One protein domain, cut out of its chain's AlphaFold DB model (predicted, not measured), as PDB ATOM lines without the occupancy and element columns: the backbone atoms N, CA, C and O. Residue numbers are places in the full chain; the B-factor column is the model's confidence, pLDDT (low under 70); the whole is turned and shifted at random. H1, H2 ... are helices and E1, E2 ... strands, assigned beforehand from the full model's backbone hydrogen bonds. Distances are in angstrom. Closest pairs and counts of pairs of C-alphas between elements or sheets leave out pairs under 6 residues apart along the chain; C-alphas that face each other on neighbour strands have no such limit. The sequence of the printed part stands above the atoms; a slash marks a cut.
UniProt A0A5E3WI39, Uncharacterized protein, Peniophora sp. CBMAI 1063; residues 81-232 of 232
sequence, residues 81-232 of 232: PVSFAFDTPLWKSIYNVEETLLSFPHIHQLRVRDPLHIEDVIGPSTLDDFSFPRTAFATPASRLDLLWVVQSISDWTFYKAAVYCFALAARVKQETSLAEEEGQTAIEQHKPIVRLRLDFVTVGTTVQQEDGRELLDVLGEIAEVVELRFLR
ATOM      1  N   PRO A  81      99.138  13.759  91.975       61.09
ATOM      2  CA  PRO A  81      99.294  15.055  92.622       61.09
ATOM      3  C   PRO A  81      99.617  16.153  91.610       61.09
ATOM      4  O   PRO A  81     100.591  16.029  90.863       61.09
ATOM      5  N   VAL A  82      98.826  17.228  91.582       69.56
ATOM      6  CA  VAL A  82      99.066  18.356  90.670       69.56
ATOM      7  C   VAL A  82      99.752  19.494  91.416       69.56
ATOM      8  O   VAL A  82      99.412  19.809  92.561       69.56
ATOM      9  N   SER A  83     100.746  20.097  90.761       75.31
ATOM     10  CA  SER A  83     101.446  21.282  91.254       75.31
ATOM     11  C   SER A  83     101.056  22.501  90.425       75.31
ATOM     12  O   SER A  83     101.242  22.498  89.209       75.31
ATOM     13  N   PHE A  84     100.549  23.548  91.071       74.81
ATOM     14  CA  PHE A  84     100.205  24.821  90.443       74.81
ATOM     15  C   PHE A  84     101.162  25.926  90.855       74.81
ATOM     16  O   PHE A  84     101.514  26.051  92.028       74.81
ATOM     17  N   ALA A  85     101.537  26.764  89.895       76.75
ATOM     18  CA  ALA A  85     102.252  28.003  90.149       76.75
ATOM     19  C   ALA A  85     101.563  29.176  89.446       76.75
ATOM     20  O   ALA A  85     101.485  29.211  88.221       76.75
ATOM     21  N   PHE A  86     101.097  30.148  90.226       74.19
ATOM     22  CA  PHE A  86     100.613  31.434  89.739       74.19
ATOM     23  C   PHE A  86     101.768  32.434  89.812       74.19
ATOM     24  O   PHE A  86     102.036  33.012  90.865       74.19
ATOM     25  N   ASP A  87     102.493  32.591  88.702       69.69
ATOM     26  CA  ASP A  87     103.693  33.442  88.622       69.69
ATOM     27  C   ASP A  87     103.366  34.918  88.319       69.69
ATOM     28  O   ASP A  87     104.263  35.770  88.262       69.69
ATOM     29  N   THR A  88     102.080  35.230  88.154       66.38
ATOM     30  CA  THR A  88     101.527  36.586  88.079       66.38
ATOM     31  C   THR A  88     100.993  37.043  89.433       66.38
ATOM     32  O   THR A  88     100.458  36.205  90.157       66.38
ATOM     33  N   PRO A  89     101.042  38.354  89.742       67.88
ATOM     34  CA  PRO A  89     100.430  38.894  90.950       67.88
ATOM     35  C   PRO A  89      98.951  38.531  91.036       67.88
ATOM     36  O   PRO A  89      98.165  38.908  90.162       67.88
ATOM     37  N   LEU A  90      98.581  37.777  92.064       68.94
ATOM     38  CA  LEU A  90      97.265  37.157  92.136       68.94
ATOM     39  C   LEU A  90      96.139  38.163  92.403       68.94
ATOM     40  O   LEU A  90      95.059  37.995  91.842       68.94
ATOM     41  N   TRP A  91      96.404  39.280  93.084       64.38
ATOM     42  CA  TRP A  91      95.439  40.385  93.216       64.38
ATOM     43  C   TRP A  91      94.971  40.956  91.861       64.38
ATOM     44  O   TRP A  91      93.871  41.490  91.757       64.38
ATOM     45  N   LYS A  92      95.757  40.807  90.781       64.50
ATOM     46  CA  LYS A  92      95.351  41.217  89.419       64.50
ATOM     47  C   LYS A  92      94.425  40.217  88.729       64.50
ATOM     48  O   LYS A  92      93.967  40.468  87.615       64.50
ATOM     49  N   SER A  93      94.238  39.028  89.288       63.09
ATOM     50  CA  SER A  93      93.571  37.907  88.616       63.09
ATOM     51  C   SER A  93      92.810  37.009  89.589       63.09
ATOM     52  O   SER A  93      92.612  35.834  89.291       63.09
ATOM     53  N   ILE A  94      92.365  37.566  90.719       62.88
ATOM     54  CA  ILE A  94      91.835  36.817  91.863       62.88
ATOM     55  C   ILE A  94      90.697  35.872  91.462       62.88
ATOM     56  O   ILE A  94      90.827  34.666  91.641       62.88
ATOM     57  N   TYR A  95      89.697  36.377  90.729       62.28
ATOM     58  CA  TYR A  95      88.578  35.581  90.208       62.28
ATOM     59  C   TYR A  95      89.017  34.385  89.346       62.28
ATOM     60  O   TYR A  95      88.472  33.292  89.467       62.28
ATOM     61  N   ASN A  96      90.032  34.560  88.492       62.41
ATOM     62  CA  ASN A  96      90.510  33.475  87.628       62.41
ATOM     63  C   ASN A  96      91.228  32.397  88.439       62.41
ATOM     64  O   ASN A  96      91.174  31.217  88.090       62.41
ATOM     65  N   VAL A  97      91.942  32.804  89.489       63.09
ATOM     66  CA  VAL A  97      92.666  31.871  90.344       63.09
ATOM     67  C   VAL A  97      91.689  31.071  91.193       63.09
ATOM     68  O   VAL A  97      91.809  29.851  91.214       63.09
ATOM     69  N   GLU A  98      90.691  31.708  91.802       64.38
ATOM     70  CA  GLU A  98      89.662  31.009  92.579       64.38
ATOM     71  C   GLU A  98      88.931  29.952  91.742       64.38
ATOM     72  O   GLU A  98      88.891  28.782  92.123       64.38
ATOM     73  N   GLU A  99      88.435  30.311  90.553       65.25
ATOM     74  CA  GLU A  99      87.757  29.347  89.674       65.25
ATOM     75  C   GLU A  99      88.680  28.212  89.207       65.25
ATOM     76  O   GLU A  99      88.251  27.059  89.074       65.25
ATOM     77  N   THR A 100      89.961  28.521  88.974       66.81
ATOM     78  CA  THR A 100      90.970  27.512  88.634       66.81
ATOM     79  C   THR A 100      91.150  26.555  89.807       66.81
ATOM     80  O   THR A 100      90.997  25.354  89.627       66.81
ATOM     81  N   LEU A 101      91.399  27.066  91.014       68.69
ATOM     82  CA  LEU A 101      91.606  26.268  92.223       68.69
ATOM     83  C   LEU A 101      90.405  25.356  92.520       68.69
ATOM     84  O   LEU A 101      90.595  24.176  92.803       68.69
ATOM     85  N   LEU A 102      89.174  25.852  92.354       66.50
ATOM     86  CA  LEU A 102      87.950  25.051  92.506       66.50
ATOM     87  C   LEU A 102      87.841  23.899  91.491       66.50
ATOM     88  O   LEU A 102      87.183  22.896  91.765       66.50
ATOM     89  N   SER A 103      88.490  24.016  90.331       65.19
ATOM     90  CA  SER A 103      88.459  23.002  89.269       65.19
ATOM     91  C   SER A 103      89.472  21.866  89.468       65.19
ATOM     92  O   SER A 103      89.425  20.880  88.731       65.19
ATOM     93  N   PHE A 104      90.379  21.970  90.447       67.25
ATOM     94  CA  PHE A 104      91.414  20.965  90.705       67.25
ATOM     95  C   PHE A 104      91.311  20.420  92.137       67.25
ATOM     96  O   PHE A 104      91.980  20.905  93.046       67.25
ATOM     97  N   PRO A 105      90.514  19.363  92.363       63.09
ATOM     98  CA  PRO A 105      90.349  18.776  93.692       63.09
ATOM     99  C   PRO A 105      91.585  18.023  94.218       63.09
ATOM    100  O   PRO A 105      91.616  17.654  95.387       63.09
ATOM    101  N   HIS A 106      92.606  17.805  93.381       69.06
ATOM    102  CA  HIS A 106      93.835  17.069  93.710       69.06
ATOM    103  C   HIS A 106      95.086  17.962  93.660       69.06
ATOM    104  O   HIS A 106      96.150  17.547  93.187       69.06
ATOM    105  N   ILE A 107      94.963  19.221  94.088       76.38
ATOM    106  CA  ILE A 107      96.128  20.097  94.240       76.38
ATOM    107  C   ILE A 107      96.909  19.657  95.471       76.38
ATOM    108  O   ILE A 107      96.398  19.689  96.582       76.38
ATOM    109  N   HIS A 108      98.179  19.326  95.264       79.44
ATOM    110  CA  HIS A 108      99.109  19.009  96.346       79.44
ATOM    111  C   HIS A 108     100.154  20.102  96.543       79.44
ATOM    112  O   HIS A 108     100.655  20.292  97.645       79.44
ATOM    113  N   GLN A 109     100.507  20.840  95.492       85.12
ATOM    114  CA  GLN A 109     101.452  21.947  95.610       85.12
ATOM    115  C   GLN A 109     100.849  23.189  94.981       85.12
ATOM    116  O   GLN A 109     100.396  23.158  93.839       85.12
ATOM    117  N   LEU A 110     100.863  24.286  95.722       84.81
ATOM    118  CA  LEU A 110     100.352  25.570  95.286       84.81
ATOM    119  C   LEU A 110     101.407  26.633  95.557       84.81
ATOM    120  O   LEU A 110     101.772  26.891  96.702       84.81
ATOM    121  N   ARG A 111     101.885  27.268  94.492       85.88
ATOM    122  CA  ARG A 111     102.722  28.457  94.561       85.88
ATOM    123  C   ARG A 111     101.918  29.669  94.123       85.88
ATOM    124  O   ARG A 111     101.365  29.680  93.026       85.88
ATOM    125  N   VAL A 112     101.897  30.697  94.957       82.62
ATOM    126  CA  VAL A 112     101.189  31.948  94.694       82.62
ATOM    127  C   VAL A 112     102.173  33.095  94.787       82.62
ATOM    128  O   VAL A 112     102.888  33.230  95.782       82.62
ATOM    129  N   ARG A 113     102.218  33.915  93.743       81.00
ATOM    130  CA  ARG A 113     103.016  35.129  93.717       81.00
ATOM    131  C   ARG A 113     102.141  36.352  93.948       81.00
ATOM    132  O   ARG A 113     101.089  36.493  93.335       81.00
ATOM    133  N   ASP A 114     102.639  37.238  94.798       77.12
ATOM    134  CA  ASP A 114     102.067  38.518  95.182       77.12
ATOM    135  C   ASP A 114     100.539  38.406  95.346       77.12
ATOM    136  O   ASP A 114      99.805  39.009  94.560       77.12
ATOM    137  N   PRO A 115     100.038  37.573  96.288       72.75
ATOM    138  CA  PRO A 115      98.603  37.449  96.549       72.75
ATOM    139  C   PRO A 115      97.934  38.775  96.872       72.75
ATOM    140  O   PRO A 115      96.770  38.954  96.536       72.75
ATOM    141  N   LEU A 116      98.675  39.708  97.461       71.19
ATOM    142  CA  LEU A 116      98.151  40.998  97.876       71.19
ATOM    143  C   LEU A 116      98.707  42.150  97.062       71.19
ATOM    144  O   LEU A 116      99.893  42.152  96.700       71.19
ATOM    145  N   HIS A 117      97.862  43.161  96.855       69.62
ATOM    146  CA  HIS A 117      98.318  44.462  96.404       69.62
ATOM    147  C   HIS A 117      99.101  45.165  97.517       69.62
ATOM    148  O   HIS A 117      98.863  44.962  98.707       69.62
ATOM    149  N   ILE A 118     100.034  46.034  97.125       64.50
ATOM    150  CA  ILE A 118     100.896  46.766  98.062       64.50
ATOM    151  C   ILE A 118     100.120  47.704  98.997       64.50
ATOM    152  O   ILE A 118     100.556  47.955 100.119       64.50
ATOM    153  N   GLU A 119      98.962  48.182  98.545       64.25
ATOM    154  CA  GLU A 119      98.090  49.094  99.291       64.25
ATOM    155  C   GLU A 119      97.146  48.357 100.255       64.25
ATOM    156  O   GLU A 119      96.690  48.953 101.229       64.25
ATOM    157  N   ASP A 120      96.927  47.055 100.049       62.75
ATOM    158  CA  ASP A 120      95.947  46.278 100.814       62.75
ATOM    159  C   ASP A 120      96.516  45.747 102.137       62.75
ATOM    160  O   ASP A 120      95.761  45.424 103.041       62.75
ATOM    161  N   VAL A 121      97.844  45.737 102.326       60.47
ATOM    162  CA  VAL A 121      98.536  45.111 103.482       60.47
ATOM    163  C   VAL A 121      98.256  45.793 104.843       60.47
ATOM    164  O   VAL A 121      98.841  45.434 105.861       60.47
ATOM    165  N   ILE A 122      97.373  46.791 104.898       56.38
ATOM    166  CA  ILE A 122      97.106  47.607 106.095       56.38
ATOM    167  C   ILE A 122      95.772  47.214 106.780       56.38
ATOM    168  O   ILE A 122      95.500  47.669 107.890       56.38
ATOM    169  N   GLY A 123      94.953  46.333 106.183       54.47
ATOM    170  CA  GLY A 123      93.641  45.939 106.723       54.47
ATOM    171  C   GLY A 123      93.564  44.516 107.316       54.47
ATOM    172  O   GLY A 123      94.291  43.621 106.898       54.47
ATOM    173  N   PRO A 124      92.652  44.234 108.261       48.19
ATOM    174  CA  PRO A 124      92.333  42.859 108.661       48.19
ATOM    175  C   PRO A 124      91.559  42.066 107.586       48.19
ATOM    176  O   PRO A 124      91.604  40.843 107.612       48.19
ATOM    177  N   SER A 125      90.925  42.733 106.614       57.25
ATOM    178  CA  SER A 125      90.168  42.115 105.503       57.25
ATOM    179  C   SER A 125      91.029  41.682 104.309       57.25
ATOM    180  O   SER A 125      90.527  41.325 103.249       57.25
ATOM    181  N   THR A 126      92.350  41.753 104.449       59.72
ATOM    182  CA  THR A 126      93.305  41.675 103.335       59.72
ATOM    183  C   THR A 126      93.293  40.333 102.592       59.72
ATOM    184  O   THR A 126      93.709  40.268 101.442       59.72
ATOM    185  N   LEU A 127      92.815  39.258 103.221       62.19
ATOM    186  CA  LEU A 127      92.703  37.930 102.603       62.19
ATOM    187  C   LEU A 127      91.254  37.440 102.471       62.19
ATOM    188  O   LEU A 127      91.050  36.275 102.136       62.19
ATOM    189  N   ASP A 128      90.263  38.305 102.701       63.25
ATOM    190  CA  ASP A 128      88.846  37.925 102.603       63.25
ATOM    191  C   ASP A 128      88.465  37.519 101.172       63.25
ATOM    192  O   ASP A 128      87.673  36.596 100.982       63.25
ATOM    193  N   ASP A 129      89.096  38.148 100.177       59.25
ATOM    194  CA  ASP A 129      88.898  37.855  98.756       59.25
ATOM    195  C   ASP A 129      89.741  36.670  98.259       59.25
ATOM    196  O   ASP A 129      89.687  36.331  97.080       59.25
ATOM    197  N   PHE A 130      90.567  36.050  99.112       63.47
ATOM    198  CA  PHE A 130      91.400  34.923  98.706       63.47
ATOM    199  C   PHE A 130      90.770  33.586  99.100       63.47
ATOM    200  O   PHE A 130      90.907  33.114 100.235       63.47
ATOM    201  N   SER A 131      90.117  32.930  98.140       62.56
ATOM    202  CA  SER A 131      89.632  31.561  98.322       62.56
ATOM    203  C   SER A 131      90.710  30.525  98.010       62.56
ATOM    204  O   SER A 131      91.352  30.528  96.957       62.56
ATOM    205  N   PHE A 132      90.868  29.578  98.927       67.06
ATOM    206  CA  PHE A 132      91.659  28.376  98.704       67.06
ATOM    207  C   PHE A 132      90.793  27.257  98.105       67.06
ATOM    208  O   PHE A 132      89.573  27.261  98.287       67.06
ATOM    209  N   PRO A 133      91.390  26.259  97.425       62.81
ATOM    210  CA  PRO A 133      90.647  25.080  96.996       62.81
ATOM    211  C   PRO A 133      90.187  24.297  98.231       62.81
ATOM    212  O   PRO A 133      90.960  23.526  98.792       62.81
ATOM    213  N   ARG A 134      88.929  24.474  98.658       68.00
ATOM    214  CA  ARG A 134      88.346  23.768  99.822       68.00
ATOM    215  C   ARG A 134      88.568  22.262  99.778       68.00
ATOM    216  O   ARG A 134      88.851  21.633 100.787       68.00
ATOM    217  N   THR A 135      88.516  21.690  98.581       62.75
ATOM    218  CA  THR A 135      88.780  20.274  98.304       62.75
ATOM    219  C   THR A 135      90.185  19.815  98.722       62.75
ATOM    220  O   THR A 135      90.335  18.674  99.165       62.75
ATOM    221  N   ALA A 136      91.193  20.696  98.689       63.62
ATOM    222  CA  ALA A 136      92.543  20.427  99.206       63.62
ATOM    223  C   ALA A 136      92.615  20.416 100.746       63.62
ATOM    224  O   ALA A 136      93.629  20.044 101.333       63.62
ATOM    225  N   PHE A 137      91.541  20.825 101.417       67.00
ATOM    226  CA  PHE A 137      91.421  20.780 102.872       67.00
ATOM    227  C   PHE A 137      90.317  19.837 103.343       67.00
ATOM    228  O   PHE A 137      90.241  19.574 104.527       67.00
ATOM    229  N   ALA A 138      89.504  19.286 102.439       61.28
ATOM    230  CA  ALA A 138      88.334  18.473 102.769       61.28
ATOM    231  C   ALA A 138      88.636  17.091 103.361       61.28
ATOM    232  O   ALA A 138      87.800  16.519 104.056       61.28
ATOM    233  N   THR A 139      89.796  16.498 103.071       58.44
ATOM    234  CA  THR A 139      90.141  15.173 103.598       58.44
ATOM    235  C   THR A 139      91.597  15.119 104.053       58.44
ATOM    236  O   THR A 139      92.459  15.750 103.440       58.44
ATOM    237  N   PRO A 140      91.933  14.282 105.051       55.78
ATOM    238  CA  PRO A 140      93.327  14.044 105.432       55.78
ATOM    239  C   PRO A 140      94.216  13.561 104.277       55.78
ATOM    240  O   PRO A 140      95.425  13.789 104.277       55.78
ATOM    241  N   ALA A 141      93.617  12.889 103.288       59.25
ATOM    242  CA  ALA A 141      94.302  12.404 102.096       59.25
ATOM    243  C   ALA A 141      94.524  13.498 101.035       59.25
ATOM    244  O   ALA A 141      95.395  13.329 100.184       59.25
ATOM    245  N   SER A 142      93.763  14.598 101.080       64.75
ATOM    246  CA  SER A 142      93.807  15.686 100.094       64.75
ATOM    247  C   SER A 142      94.596  16.912 100.549       64.75
ATOM    248  O   SER A 142      94.601  17.908  99.835       64.75
ATOM    249  N   ARG A 143      95.297  16.819 101.689       75.25
ATOM    250  CA  ARG A 143      96.118  17.896 102.255       75.25
ATOM    251  C   ARG A 143      97.118  18.473 101.254       75.25
ATOM    252  O   ARG A 143      97.674  17.770 100.408       75.25
ATOM    253  N   LEU A 144      97.433  19.747 101.438       83.50
ATOM    254  CA  LEU A 144      98.404  20.436 100.608       83.50
ATOM    255  C   LEU A 144      99.836  20.095 101.062       83.50
ATOM    256  O   LEU A 144     100.271  20.482 102.147       83.50
ATOM    257  N   ASP A 145     100.605  19.402 100.225       85.88
ATOM    258  CA  ASP A 145     102.013  19.081 100.487       85.88
ATOM    259  C   ASP A 145     102.894  20.338 100.574       85.88
ATOM    260  O   ASP A 145     103.840  20.389 101.364       85.88
ATOM    261  N   LEU A 146     102.604  21.361  99.763       87.19
ATOM    262  CA  LEU A 146     103.343  22.623  99.769       87.19
ATOM    263  C   LEU A 146     102.449  23.818  99.435       87.19
ATOM    264  O   LEU A 146     101.968  23.923  98.308       87.19
ATOM    265  N   LEU A 147     102.340  24.772 100.364       89.62
ATOM    266  CA  LEU A 147     101.908  26.141 100.072       89.62
ATOM    267  C   LEU A 147     103.145  27.031 100.012       89.62
ATOM    268  O   LEU A 147     103.819  27.222 101.023       89.62
ATOM    269  N   TRP A 148     103.449  27.582  98.843       91.00
ATOM    270  CA  TRP A 148     104.548  28.521  98.665       91.00
ATOM    271  C   TRP A 148     104.024  29.893  98.259       91.00
ATOM    272  O   TRP A 148     103.678  30.128  97.104       91.00
ATOM    273  N   VAL A 149     104.019  30.825  99.201       87.56
ATOM    274  CA  VAL A 149     103.707  32.221  98.922       87.56
ATOM    275  C   VAL A 149     104.999  32.992  98.688       87.56
ATOM    276  O   VAL A 149     105.914  32.952  99.509       87.56
ATOM    277  N   VAL A 150     105.061  33.715  97.576       87.38
ATOM    278  CA  VAL A 150     106.094  34.714  97.300       87.38
ATOM    279  C   VAL A 150     105.419  36.068  97.296       87.38
ATOM    280  O   VAL A 150     104.489  36.262  96.527       87.38
ATOM    281  N   GLN A 151     105.878  37.001  98.116       83.62
ATOM    282  CA  GLN A 151     105.287  38.325  98.199       83.62
ATOM    283  C   GLN A 151     106.375  39.401  98.102       83.62
ATOM    284  O   GLN A 151     107.212  39.580  98.986       83.62
ATOM    285  N   SER A 152     106.329  40.135  96.998       80.44
ATOM    286  CA  SER A 152     107.358  41.040  96.495       80.44
ATOM    287  C   SER A 152     106.875  42.480  96.655       80.44
ATOM    288  O   SER A 152     106.309  43.070  95.737       80.44
ATOM    289  N   ILE A 153     107.049  43.040  97.852       70.62
ATOM    290  CA  ILE A 153     106.687  44.428  98.172       70.62
ATOM    291  C   ILE A 153     107.962  45.188  98.536       70.62
ATOM    292  O   ILE A 153     108.854  44.656  99.194       70.62
ATOM    293  N   SER A 154     108.063  46.445  98.100       64.75
ATOM    294  CA  SER A 154     109.266  47.269  98.274       64.75
ATOM    295  C   SER A 154     109.610  47.592  99.735       64.75
ATOM    296  O   SER A 154     110.748  47.956 100.010       64.75
ATOM    297  N   ASP A 155     108.670  47.453 100.673       71.44
ATOM    298  CA  ASP A 155     108.811  47.901 102.062       71.44
ATOM    299  C   ASP A 155     108.185  46.938 103.099       71.44
ATOM    300  O   ASP A 155     107.363  47.330 103.935       71.44
ATOM    301  N   TRP A 156     108.581  45.658 103.083       75.25
ATOM    302  CA  TRP A 156     108.195  44.736 104.159       75.25
ATOM    303  C   TRP A 156     108.733  45.196 105.515       75.25
ATOM    304  O   TRP A 156     109.937  45.169 105.775       75.25
ATOM    305  N   THR A 157     107.813  45.552 106.407       76.19
ATOM    306  CA  THR A 157     108.072  45.652 107.843       76.19
ATOM    307  C   THR A 157     107.651  44.353 108.525       76.19
ATOM    308  O   THR A 157     106.807  43.616 108.005       76.19
ATOM    309  N   PHE A 158     108.201  44.078 109.710       76.00
ATOM    310  CA  PHE A 158     107.774  42.931 110.516       76.00
ATOM    311  C   PHE A 158     106.267  42.977 110.803       76.00
ATOM    312  O   PHE A 158     105.583  41.976 110.635       76.00
ATOM    313  N   TYR A 159     105.732  44.162 111.116       78.94
ATOM    314  CA  TYR A 159     104.299  44.371 111.324       78.94
ATOM    315  C   TYR A 159     103.448  43.945 110.119       78.94
ATOM    316  O   TYR A 159     102.497  43.188 110.279       78.94
ATOM    317  N   LYS A 160     103.806  44.377 108.901       77.50
ATOM    318  CA  LYS A 160     103.084  43.969 107.686       77.50
ATOM    319  C   LYS A 160     103.133  42.451 107.510       77.50
ATOM    320  O   LYS A 160     102.116  41.835 107.200       77.50
ATOM    321  N   ALA A 161     104.308  41.847 107.710       79.00
ATOM    322  CA  ALA A 161     104.478  40.398 107.603       79.00
ATOM    323  C   ALA A 161     103.631  39.662 108.650       79.00
ATOM    324  O   ALA A 161     103.014  38.650 108.336       79.00
ATOM    325  N   ALA A 162     103.541  40.205 109.863       80.75
ATOM    326  CA  ALA A 162     102.703  39.672 110.920       80.75
ATOM    327  C   ALA A 162     101.224  39.689 110.528       80.75
ATOM    328  O   ALA A 162     100.592  38.635 110.523       80.75
ATOM    329  N   VAL A 163     100.697  40.851 110.126       79.94
ATOM    330  CA  VAL A 163      99.307  41.004 109.656       79.94
ATOM    331  C   VAL A 163      98.993  39.991 108.555       79.94
ATOM    332  O   VAL A 163      97.971  39.310 108.622       79.94
ATOM    333  N   TYR A 164      99.909  39.825 107.597       80.06
ATOM    334  CA  TYR A 164      99.773  38.830 106.538       80.06
ATOM    335  C   TYR A 164      99.661  37.398 107.076       80.06
ATOM    336  O   TYR A 164      98.727  36.673 106.736       80.06
ATOM    337  N   CYS A 165     100.604  36.988 107.925       83.06
ATOM    338  CA  CYS A 165     100.646  35.643 108.492       83.06
ATOM    339  C   CYS A 165      99.396  35.330 109.328       83.06
ATOM    340  O   CYS A 165      98.842  34.237 109.207       83.06
ATOM    341  N   PHE A 166      98.926  36.285 110.138       83.50
ATOM    342  CA  PHE A 166      97.703  36.135 110.928       83.50
ATOM    343  C   PHE A 166      96.470  35.966 110.041       83.50
ATOM    344  O   PHE A 166      95.677  35.051 110.267       83.50
ATOM    345  N   ALA A 167      96.326  36.805 109.015       80.75
ATOM    346  CA  ALA A 167      95.210  36.716 108.084       80.75
ATOM    347  C   ALA A 167      95.237  35.387 107.301       80.75
ATOM    348  O   ALA A 167      94.201  34.745 107.135       80.75
ATOM    349  N   LEU A 168      96.424  34.920 106.895       83.69
ATOM    350  CA  LEU A 168      96.590  33.638 106.208       83.69
ATOM    351  C   LEU A 168      96.156  32.473 107.100       83.69
ATOM    352  O   LEU A 168      95.381  31.618 106.672       83.69
ATOM    353  N   ALA A 169      96.627  32.455 108.348       85.06
ATOM    354  CA  ALA A 169      96.251  31.432 109.315       85.06
ATOM    355  C   ALA A 169      94.744  31.435 109.595       85.06
ATOM    356  O   ALA A 169      94.125  30.371 109.619       85.06
ATOM    357  N   ALA A 170      94.143  32.617 109.764       83.75
ATOM    358  CA  ALA A 170      92.705  32.760 109.960       83.75
ATOM    359  C   ALA A 170      91.909  32.208 108.768       83.75
ATOM    360  O   ALA A 170      90.971  31.436 108.967       83.75
ATOM    361  N   ARG A 171      92.324  32.530 107.536       81.19
ATOM    362  CA  ARG A 171      91.638  32.071 106.325       81.19
ATOM    363  C   ARG A 171      91.738  30.560 106.132       81.19
ATOM    364  O   ARG A 171      90.731  29.917 105.859       81.19
ATOM    365  N   VAL A 172      92.918  29.970 106.324       83.06
ATOM    366  CA  VAL A 172      93.092  28.508 106.215       83.06
ATOM    367  C   VAL A 172      92.248  27.778 107.261       83.06
ATOM    368  O   VAL A 172      91.599  26.785 106.933       83.06
ATOM    369  N   LYS A 173      92.203  28.280 108.502       83.31
ATOM    370  CA  LYS A 173      91.329  27.725 109.547       83.31
ATOM    371  C   LYS A 173      89.862  27.795 109.146       83.31
ATOM    372  O   LYS A 173      89.171  26.794 109.268       83.31
ATOM    373  N   GLN A 174      89.413  28.940 108.629       82.94
ATOM    374  CA  GLN A 174      88.039  29.112 108.161       82.94
ATOM    375  C   GLN A 174      87.680  28.091 107.076       82.94
ATOM    376  O   GLN A 174      86.662  27.420 107.195       82.94
ATOM    377  N   GLU A 175      88.511  27.944 106.042       79.81
ATOM    378  CA  GLU A 175      88.248  26.989 104.956       79.81
ATOM    379  C   GLU A 175      88.291  25.533 105.442       79.81
ATOM    380  O   GLU A 175      87.507  24.710 104.978       79.81
ATOM    381  N   THR A 176      89.158  25.223 106.413       78.44
ATOM    382  CA  THR A 176      89.204  23.896 107.050       78.44
ATOM    383  C   THR A 176      87.912  23.625 107.824       78.44
ATOM    384  O   THR A 176      87.283  22.596 107.607       78.44
ATOM    385  N   SER A 177      87.460  24.564 108.665       79.94
ATOM    386  CA  SER A 177      86.211  24.425 109.429       79.94
ATOM    387  C   SER A 177      84.980  24.311 108.530       79.94
ATOM    388  O   SER A 177      84.105  23.495 108.797       79.94
ATOM    389  N   LEU A 178      84.918  25.081 107.439       77.69
ATOM    390  CA  LEU A 178      83.832  24.962 106.461       77.69
ATOM    391  C   LEU A 178      83.798  23.568 105.819       77.69
ATOM    392  O   LEU A 178      82.722  23.007 105.636       77.69
ATOM    393  N   ALA A 179      84.961  22.989 105.513       74.06
ATOM    394  CA  ALA A 179      85.031  21.639 104.966       74.06
ATOM    395  C   ALA A 179      84.584  20.566 105.984       74.06
ATOM    396  O   ALA A 179      83.895  19.613 105.616       74.06
ATOM    397  N   GLU A 180      84.902  20.744 107.272       73.94
ATOM    398  CA  GLU A 180      84.424  19.868 108.357       73.94
ATOM    399  C   GLU A 180      82.894  19.922 108.513       73.94
ATOM    400  O   GLU A 180      82.242  18.881 108.641       73.94
ATOM    401  N   GLU A 181      82.305  21.124 108.475       74.00
ATOM    402  CA  GLU A 181      80.852  21.334 108.581       74.00
ATOM    403  C   GLU A 181      80.073  20.696 107.419       74.00
ATOM    404  O   GLU A 181      78.969  20.184 107.618       74.00
ATOM    405  N   GLU A 182      80.656  20.659 106.217       70.94
ATOM    406  CA  GLU A 182      80.075  20.026 105.024       70.94
ATOM    407  C   GLU A 182      80.056  18.478 105.089       70.94
ATOM    408  O   GLU A 182      79.671  17.809 104.126       70.94
ATOM    409  N   GLY A 183      80.409  17.877 106.235       56.56
ATOM    410  CA  GLY A 183      80.282  16.439 106.487       56.56
ATOM    411  C   GLY A 183      81.414  15.601 105.890       56.56
ATOM    412  O   GLY A 183      81.301  14.374 105.795       56.56
ATOM    413  N   GLN A 184      82.510  16.244 105.491       57.84
ATOM    414  CA  GLN A 184      83.726  15.580 105.048       57.84
ATOM    415  C   GLN A 184      84.548  15.257 106.309       57.84
ATOM    416  O   GLN A 184      85.006  16.149 107.002       57.84
ATOM    417  N   THR A 185      84.597  13.963 106.664       53.56
ATOM    418  CA  THR A 185      85.318  13.316 107.792       53.56
ATOM    419  C   THR A 185      86.136  14.214 108.727       53.56
ATOM    420  O   THR A 185      87.084  14.839 108.273       53.56
ATOM    421  N   ALA A 186      85.883  14.117 110.041       52.41
ATOM    422  CA  ALA A 186      86.654  14.757 111.114       52.41
ATOM    423  C   ALA A 186      88.174  14.794 110.829       52.41
ATOM    424  O   ALA A 186      88.856  13.767 110.869       52.41
ATOM    425  N   ILE A 187      88.691  15.992 110.536       56.53
ATOM    426  CA  ILE A 187      90.074  16.277 110.106       56.53
ATOM    427  C   ILE A 187      91.024  16.343 111.322       56.53
ATOM    428  O   ILE A 187      92.197  16.683 111.211       56.53
ATOM    429  N   GLU A 188      90.553  15.942 112.505       56.16
ATOM    430  CA  GLU A 188      91.127  16.280 113.816       56.16
ATOM    431  C   GLU A 188      92.592  15.854 114.052       56.16
ATOM    432  O   GLU A 188      93.191  16.267 115.044       56.16
ATOM    433  N   GLN A 189      93.210  15.049 113.179       61.34
ATOM    434  CA  GLN A 189      94.569  14.536 113.392       61.34
ATOM    435  C   GLN A 189      95.660  15.152 112.508       61.34
ATOM    436  O   GLN A 189      96.838  14.995 112.837       61.34
ATOM    437  N   HIS A 190      95.331  15.863 111.424       73.50
ATOM    438  CA  HIS A 190      96.349  16.325 110.474       73.50
ATOM    439  C   HIS A 190      96.227  17.811 110.146       73.50
ATOM    440  O   HIS A 190      95.139  18.327 109.915       73.50
ATOM    441  N   LYS A 191      97.374  18.502 110.106       84.88
ATOM    442  CA  LYS A 191      97.436  19.886 109.630       84.88
ATOM    443  C   LYS A 191      97.048  19.927 108.142       84.88
ATOM    444  O   LYS A 191      97.493  19.051 107.395       84.88
ATOM    445  N   PRO A 192      96.278  20.937 107.696       83.44
ATOM    446  CA  PRO A 192      95.835  21.045 106.302       83.44
ATOM    447  C   PRO A 192      96.996  21.263 105.321       83.44
ATOM    448  O   PRO A 192      96.865  20.994 104.127       83.44
ATOM    449  N   ILE A 193      98.141  21.739 105.822       88.44
ATOM    450  CA  ILE A 193      99.346  21.998 105.039       88.44
ATOM    451  C   ILE A 193     100.516  21.204 105.636       88.44
ATOM    452  O   ILE A 193     100.808  21.293 106.826       88.44
ATOM    453  N   VAL A 194     101.244  20.455 104.812       89.38
ATOM    454  CA  VAL A 194     102.478  19.781 105.249       89.38
ATOM    455  C   VAL A 194     103.608  20.799 105.351       89.38
ATOM    456  O   VAL A 194     104.248  20.929 106.391       89.38
ATOM    457  N   ARG A 195     103.841  21.572 104.285       91.69
ATOM    458  CA  ARG A 195     104.893  22.590 104.249       91.69
ATOM    459  C   ARG A 195     104.344  23.938 103.820       91.69
ATOM    460  O   ARG A 195     103.837  24.088 102.714       91.69
ATOM    461  N   LEU A 196     104.515  24.934 104.676       92.50
ATOM    462  CA  LEU A 196     104.231  26.327 104.382       92.50
ATOM    463  C   LEU A 196     105.543  27.082 104.201       92.50
ATOM    464  O   LEU A 196     106.367  27.133 105.109       92.50
ATOM    465  N   ARG A 197     105.729  27.702 103.038       92.50
ATOM    466  CA  ARG A 197     106.858  28.587 102.760       92.50
ATOM    467  C   ARG A 197     106.354  29.978 102.412       92.50
ATOM    468  O   ARG A 197     105.591  30.136 101.462       92.50
ATOM    469  N   LEU A 198     106.835  30.969 103.148       90.19
ATOM    470  CA  LEU A 198     106.531  32.381 102.957       90.19
ATOM    471  C   LEU A 198     107.828  33.122 102.629       90.19
ATOM    472  O   LEU A 198     108.706  33.258 103.482       90.19
ATOM    473  N   ASP A 199     107.943  33.585 101.388       89.00
ATOM    474  CA  ASP A 199     109.072  34.374 100.904       89.00
ATOM    475  C   ASP A 199     108.653  35.846 100.783       89.00
ATOM    476  O   ASP A 199     107.988  36.234  99.823       89.00
ATOM    477  N   PHE A 200     109.076  36.678 101.733       85.38
ATOM    478  CA  PHE A 200     108.931  38.131 101.674       85.38
ATOM    479  C   PHE A 200     110.143  38.733 100.968       85.38
ATOM    480  O   PHE A 200     111.239  38.767 101.528       85.38
ATOM    481  N   VAL A 201     109.964  39.174  99.725       84.50
ATOM    482  CA  VAL A 201     111.031  39.750  98.896       84.50
ATOM    483  C   VAL A 201     110.981  41.270  99.018       84.50
ATOM    484  O   VAL A 201     109.966  41.877  98.675       84.50
ATOM    485  N   THR A 202     112.073  41.880  99.484       75.62
ATOM    486  CA  THR A 202     112.166  43.326  99.740       75.62
ATOM    487  C   THR A 202     113.182  43.989  98.821       75.62
ATOM    488  O   THR A 202     114.348  43.609  98.797       75.62
ATOM    489  N   VAL A 203     112.775  45.066  98.147       64.25
ATOM    490  CA  VAL A 203     113.680  45.946  97.389       64.25
ATOM    491  C   VAL A 203     114.158  47.072  98.319       64.25
ATOM    492  O   VAL A 203     113.693  48.203  98.230       64.25
ATOM    493  N   GLY A 204     115.027  46.765  99.288       58.28
ATOM    494  CA  GLY A 204     115.428  47.744 100.310       58.28
ATOM    495  C   GLY A 204     116.323  47.203 101.430       58.28
ATOM    496  O   GLY A 204     116.616  46.011 101.509       58.28
ATOM    497  N   THR A 205     116.802  48.093 102.307       51.69
ATOM    498  CA  THR A 205     117.923  47.801 103.222       51.69
ATOM    499  C   THR A 205     117.565  47.168 104.567       51.69
ATOM    500  O   THR A 205     118.461  46.604 105.198       51.69
ATOM    501  N   THR A 206     116.312  47.192 105.028       52.31
ATOM    502  CA  THR A 206     116.034  46.825 106.430       52.31
ATOM    503  C   THR A 206     114.673  46.168 106.627       52.31
ATOM    504  O   THR A 206     113.671  46.847 106.807       52.31
ATOM    505  N   VAL A 207     114.666  44.835 106.692       54.38
ATOM    506  CA  VAL A 207     113.718  44.121 107.554       54.38
ATOM    507  C   VAL A 207     114.382  44.074 108.926       54.38
ATOM    508  O   VAL A 207     115.433  43.448 109.074       54.38
ATOM    509  N   GLN A 208     113.836  44.778 109.917       55.50
ATOM    510  CA  GLN A 208     114.228  44.529 111.303       55.50
ATOM    511  C   GLN A 208     113.646  43.166 111.680       55.50
ATOM    512  O   GLN A 208     112.430  43.017 111.775       55.50
ATOM    513  N   GLN A 209     114.504  42.149 111.788       57.31
ATOM    514  CA  GLN A 209     114.105  40.860 112.344       57.31
ATOM    515  C   GLN A 209     113.820  41.063 113.832       57.31
ATOM    516  O   GLN A 209     114.746  41.148 114.637       57.31
ATOM    517  N   GLU A 210     112.545  41.170 114.186       63.59
ATOM    518  CA  GLU A 210     112.092  40.873 115.542       63.59
ATOM    519  C   GLU A 210     112.001  39.347 115.724       63.59
ATOM    520  O   GLU A 210     112.025  38.593 114.744       63.59
ATOM    521  N   ASP A 211     111.965  38.877 116.975       64.25
ATOM    522  CA  ASP A 211     111.893  37.449 117.318       64.25
ATOM    523  C   ASP A 211     110.564  36.869 116.797       64.25
ATOM    524  O   ASP A 211     109.535  36.908 117.462       64.25
ATOM    525  N   GLY A 212     110.569  36.368 115.559       69.12
ATOM    526  CA  GLY A 212     109.386  35.917 114.817       69.12
ATOM    527  C   GLY A 212     108.729  34.638 115.341       69.12
ATOM    528  O   GLY A 212     108.018  33.979 114.585       69.12
ATOM    529  N   ARG A 213     108.967  34.263 116.603       79.38
ATOM    530  CA  ARG A 213     108.387  33.073 117.246       79.38
ATOM    531  C   ARG A 213     106.872  33.106 117.250       79.38
ATOM    532  O   ARG A 213     106.265  32.115 116.885       79.38
ATOM    533  N   GLU A 214     106.283  34.261 117.548       80.75
ATOM    534  CA  GLU A 214     104.827  34.422 117.545       80.75
ATOM    535  C   GLU A 214     104.220  34.097 116.169       80.75
ATOM    536  O   GLU A 214     103.200  33.419 116.075       80.75
ATOM    537  N   LEU A 215     104.891  34.494 115.081       83.12
ATOM    538  CA  LEU A 215     104.448  34.164 113.724       83.12
ATOM    539  C   LEU A 215     104.593  32.674 113.426       83.12
ATOM    540  O   LEU A 215     103.725  32.089 112.784       83.12
ATOM    541  N   LEU A 216     105.683  32.055 113.880       86.31
ATOM    542  CA  LEU A 216     105.895  30.621 113.707       86.31
ATOM    543  C   LEU A 216     104.874  29.796 114.492       86.31
ATOM    544  O   LEU A 216     104.398  28.799 113.958       86.31
ATOM    545  N   ASP A 217     104.505  30.223 115.699       86.75
ATOM    546  CA  ASP A 217     103.497  29.555 116.522       86.75
ATOM    547  C   ASP A 217     102.132  29.579 115.818       86.75
ATOM    548  O   ASP A 217     101.517  28.534 115.608       86.75
ATOM    549  N   VAL A 218     101.710  30.753 115.338       87.50
ATOM    550  CA  VAL A 218     100.436  30.944 114.621       87.50
ATOM    551  C   VAL A 218     100.383  30.135 113.326       87.50
ATOM    552  O   VAL A 218      99.376  29.499 113.019       87.50
ATOM    553  N   LEU A 219     101.469  30.138 112.552       90.00
ATOM    554  CA  LEU A 219     101.547  29.379 111.304       90.00
ATOM    555  C   LEU A 219     101.691  27.870 111.555       90.00
ATOM    556  O   LEU A 219     101.189  27.066 110.769       90.00
ATOM    557  N   GLY A 220     102.313  27.468 112.665       89.88
ATOM    558  CA  GLY A 220     102.394  26.076 113.111       89.88
ATOM    559  C   GLY A 220     101.029  25.487 113.477       89.88
ATOM    560  O   GLY A 220     100.846  24.268 113.489       89.88
ATOM    561  N   GLU A 221     100.018  26.327 113.708       88.94
ATOM    562  CA  GLU A 221      98.648  25.853 113.877       88.94
ATOM    563  C   GLU A 221      98.028  25.338 112.573       88.94
ATOM    564  O   GLU A 221      97.146  24.482 112.645       88.94
ATOM    565  N   ILE A 222      98.504  25.786 111.408       88.69
ATOM    566  CA  ILE A 222      97.961  25.404 110.094       88.69
ATOM    567  C   ILE A 222      98.913  24.539 109.257       88.69
ATOM    568  O   ILE A 222      98.465  23.920 108.294       88.69
ATOM    569  N   ALA A 223     100.200  24.464 109.615       91.25
ATOM    570  CA  ALA A 223     101.204  23.716 108.862       91.25
ATOM    571  C   ALA A 223     102.113  22.846 109.745       91.25
ATOM    572  O   ALA A 223     102.449  23.237 110.860       91.25
ATOM    573  N   GLU A 224     102.552  21.684 109.244       91.50
ATOM    574  CA  GLU A 224     103.522  20.827 109.959       91.50
ATOM    575  C   GLU A 224     104.933  21.444 109.967       91.50
ATOM    576  O   GLU A 224     105.650  21.373 110.965       91.50
ATOM    577  N   VAL A 225     105.336  22.059 108.851       92.44
ATOM    578  CA  VAL A 225     106.632  22.726 108.677       92.44
ATOM    579  C   VAL A 225     106.416  24.140 108.151       92.44
ATOM    580  O   VAL A 225     105.780  24.324 107.115       92.44
ATOM    581  N   VAL A 226     106.999  25.134 108.825       91.44
ATOM    582  CA  VAL A 226     106.926  26.551 108.439       91.44
ATOM    583  C   VAL A 226     108.312  27.076 108.075       91.44
ATOM    584  O   VAL A 226     109.271  26.937 108.831       91.44
ATOM    585  N   GLU A 227     108.410  27.726 106.919       90.62
ATOM    586  CA  GLU A 227     109.604  28.417 106.446       90.62
ATOM    587  C   GLU A 227     109.296  29.882 106.187       90.62
ATOM    588  O   GLU A 227     108.700  30.234 105.169       90.62
ATOM    589  N   LEU A 228     109.750  30.737 107.098       87.31
ATOM    590  CA  LEU A 228     109.645  32.182 106.974       87.31
ATOM    591  C   LEU A 228     110.962  32.739 106.425       87.31
ATOM    592  O   LEU A 228     112.007  32.605 107.065       87.31
ATOM    593  N   ARG A 229     110.936  33.349 105.238       85.25
ATOM    594  CA  ARG A 229     112.133  33.886 104.582       85.25
ATOM    595  C   ARG A 229     111.941  35.353 104.234       85.25
ATOM    596  O   ARG A 229     110.979  35.718 103.571       85.25
ATOM    597  N   PHE A 230     112.906  36.174 104.629       82.25
ATOM    598  CA  PHE A 230     113.009  37.572 104.217       82.25
ATOM    599  C   PHE A 230     114.170  37.682 103.229       82.25
ATOM    600  O   PHE A 230     115.334  37.548 103.611       82.25
ATOM    601  N   LEU A 231     113.839  37.828 101.951       82.19
ATOM    602  CA  LEU A 231     114.768  37.792 100.826       82.19
ATOM    603  C   LEU A 231     115.065  39.219 100.336       82.19
ATOM    604  O   LEU A 231     114.213  40.105 100.421       82.19
ATOM    605  N   ARG A 232     116.283  39.422  99.830       72.69
ATOM    606  CA  ARG A 232     116.746  40.661  99.189       72.69
ATOM    607  C   ARG A 232     116.904  40.455  97.691       72.69
ATOM    608  O   ARG A 232     117.241  39.309  97.313       72.69
TER     609      ARG A 232
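What this domain is: This is residues 81 to 232 of the 232 residues of an uncharacterized protein of Peniophora sp. CBMAI 1063 (UniProt A0A5E3WI39). Look for a twisted wall of five parallel strands, with the long helix H2 and the short helix H3 side by side over one face and the other face bare. H1 only grazes the sheet near its E1 edge, and the unnamed stretch of residues 114 to 143 lies on the same side as H2. The printed part has 152 residues, with three named helices and five named strands in the order E1 H1 E2 E3 H2 E4 H3 E5; the sheet's order is E1 E2 E3 E4 E5, and the class is mixed. It is compact, with a radius of gyration of the C-alphas of 14.9 A and spans of 48 by 32 by 26 A.

How they stand to each other: Start with E3, residues 144 to 152; its parallel neighbours are E2, residues 107 to 113, with N 110 and O 146 2.8 A apart, and E4, residues 193 to 201, with N 147 and O 195 2.9 A apart. The edge strands are E1, residues 82 to 86, beside E2 with N 84 and O 109 2.8 A apart, and E5, residues 223 to 231, beside E4 with N 196 and O 225 2.8 A apart. H2, residues 158 to 181, runs along the strands over E4 at a height of 9.5 A over the sheet. H3, residues 213 to 220, is on the same face over E5, slantwise to the strands. H2 touches H3 with residues 162 to 169 alone, at a shallow tilt of 24 degrees; the closest C-alphas, of Ala 169 and Leu 219, are 6.0 A apart. H1, residues 94 to 102, only grazes the sheet with residues 97 to 101. In each helix every O i to N i+4 pair is within hydrogen-bond range.

Where its parts are: Find C-alpha 82, where E1 begins, at (99.066, 18.356, 90.670). H2 runs 34.6 A from C-alpha 158 at (107.774, 42.931, 110.516); E3 spans 22.8 A, E4 22.1 A, and E5 21.1 A, ending with C-alpha 231 at (114.768, 37.792, 100.826).

The domain as a whole: The farthest C-alphas, of Gly 183 and Thr 205, are 49.1 A apart, and the printed part has no cut. The long links are E2 to E3, H2 to E4 and E4 to H3. Mean pLDDT of the printed part is 73.5; 66 residues are under 70, among them residues 87 to 106 and 117 to 142.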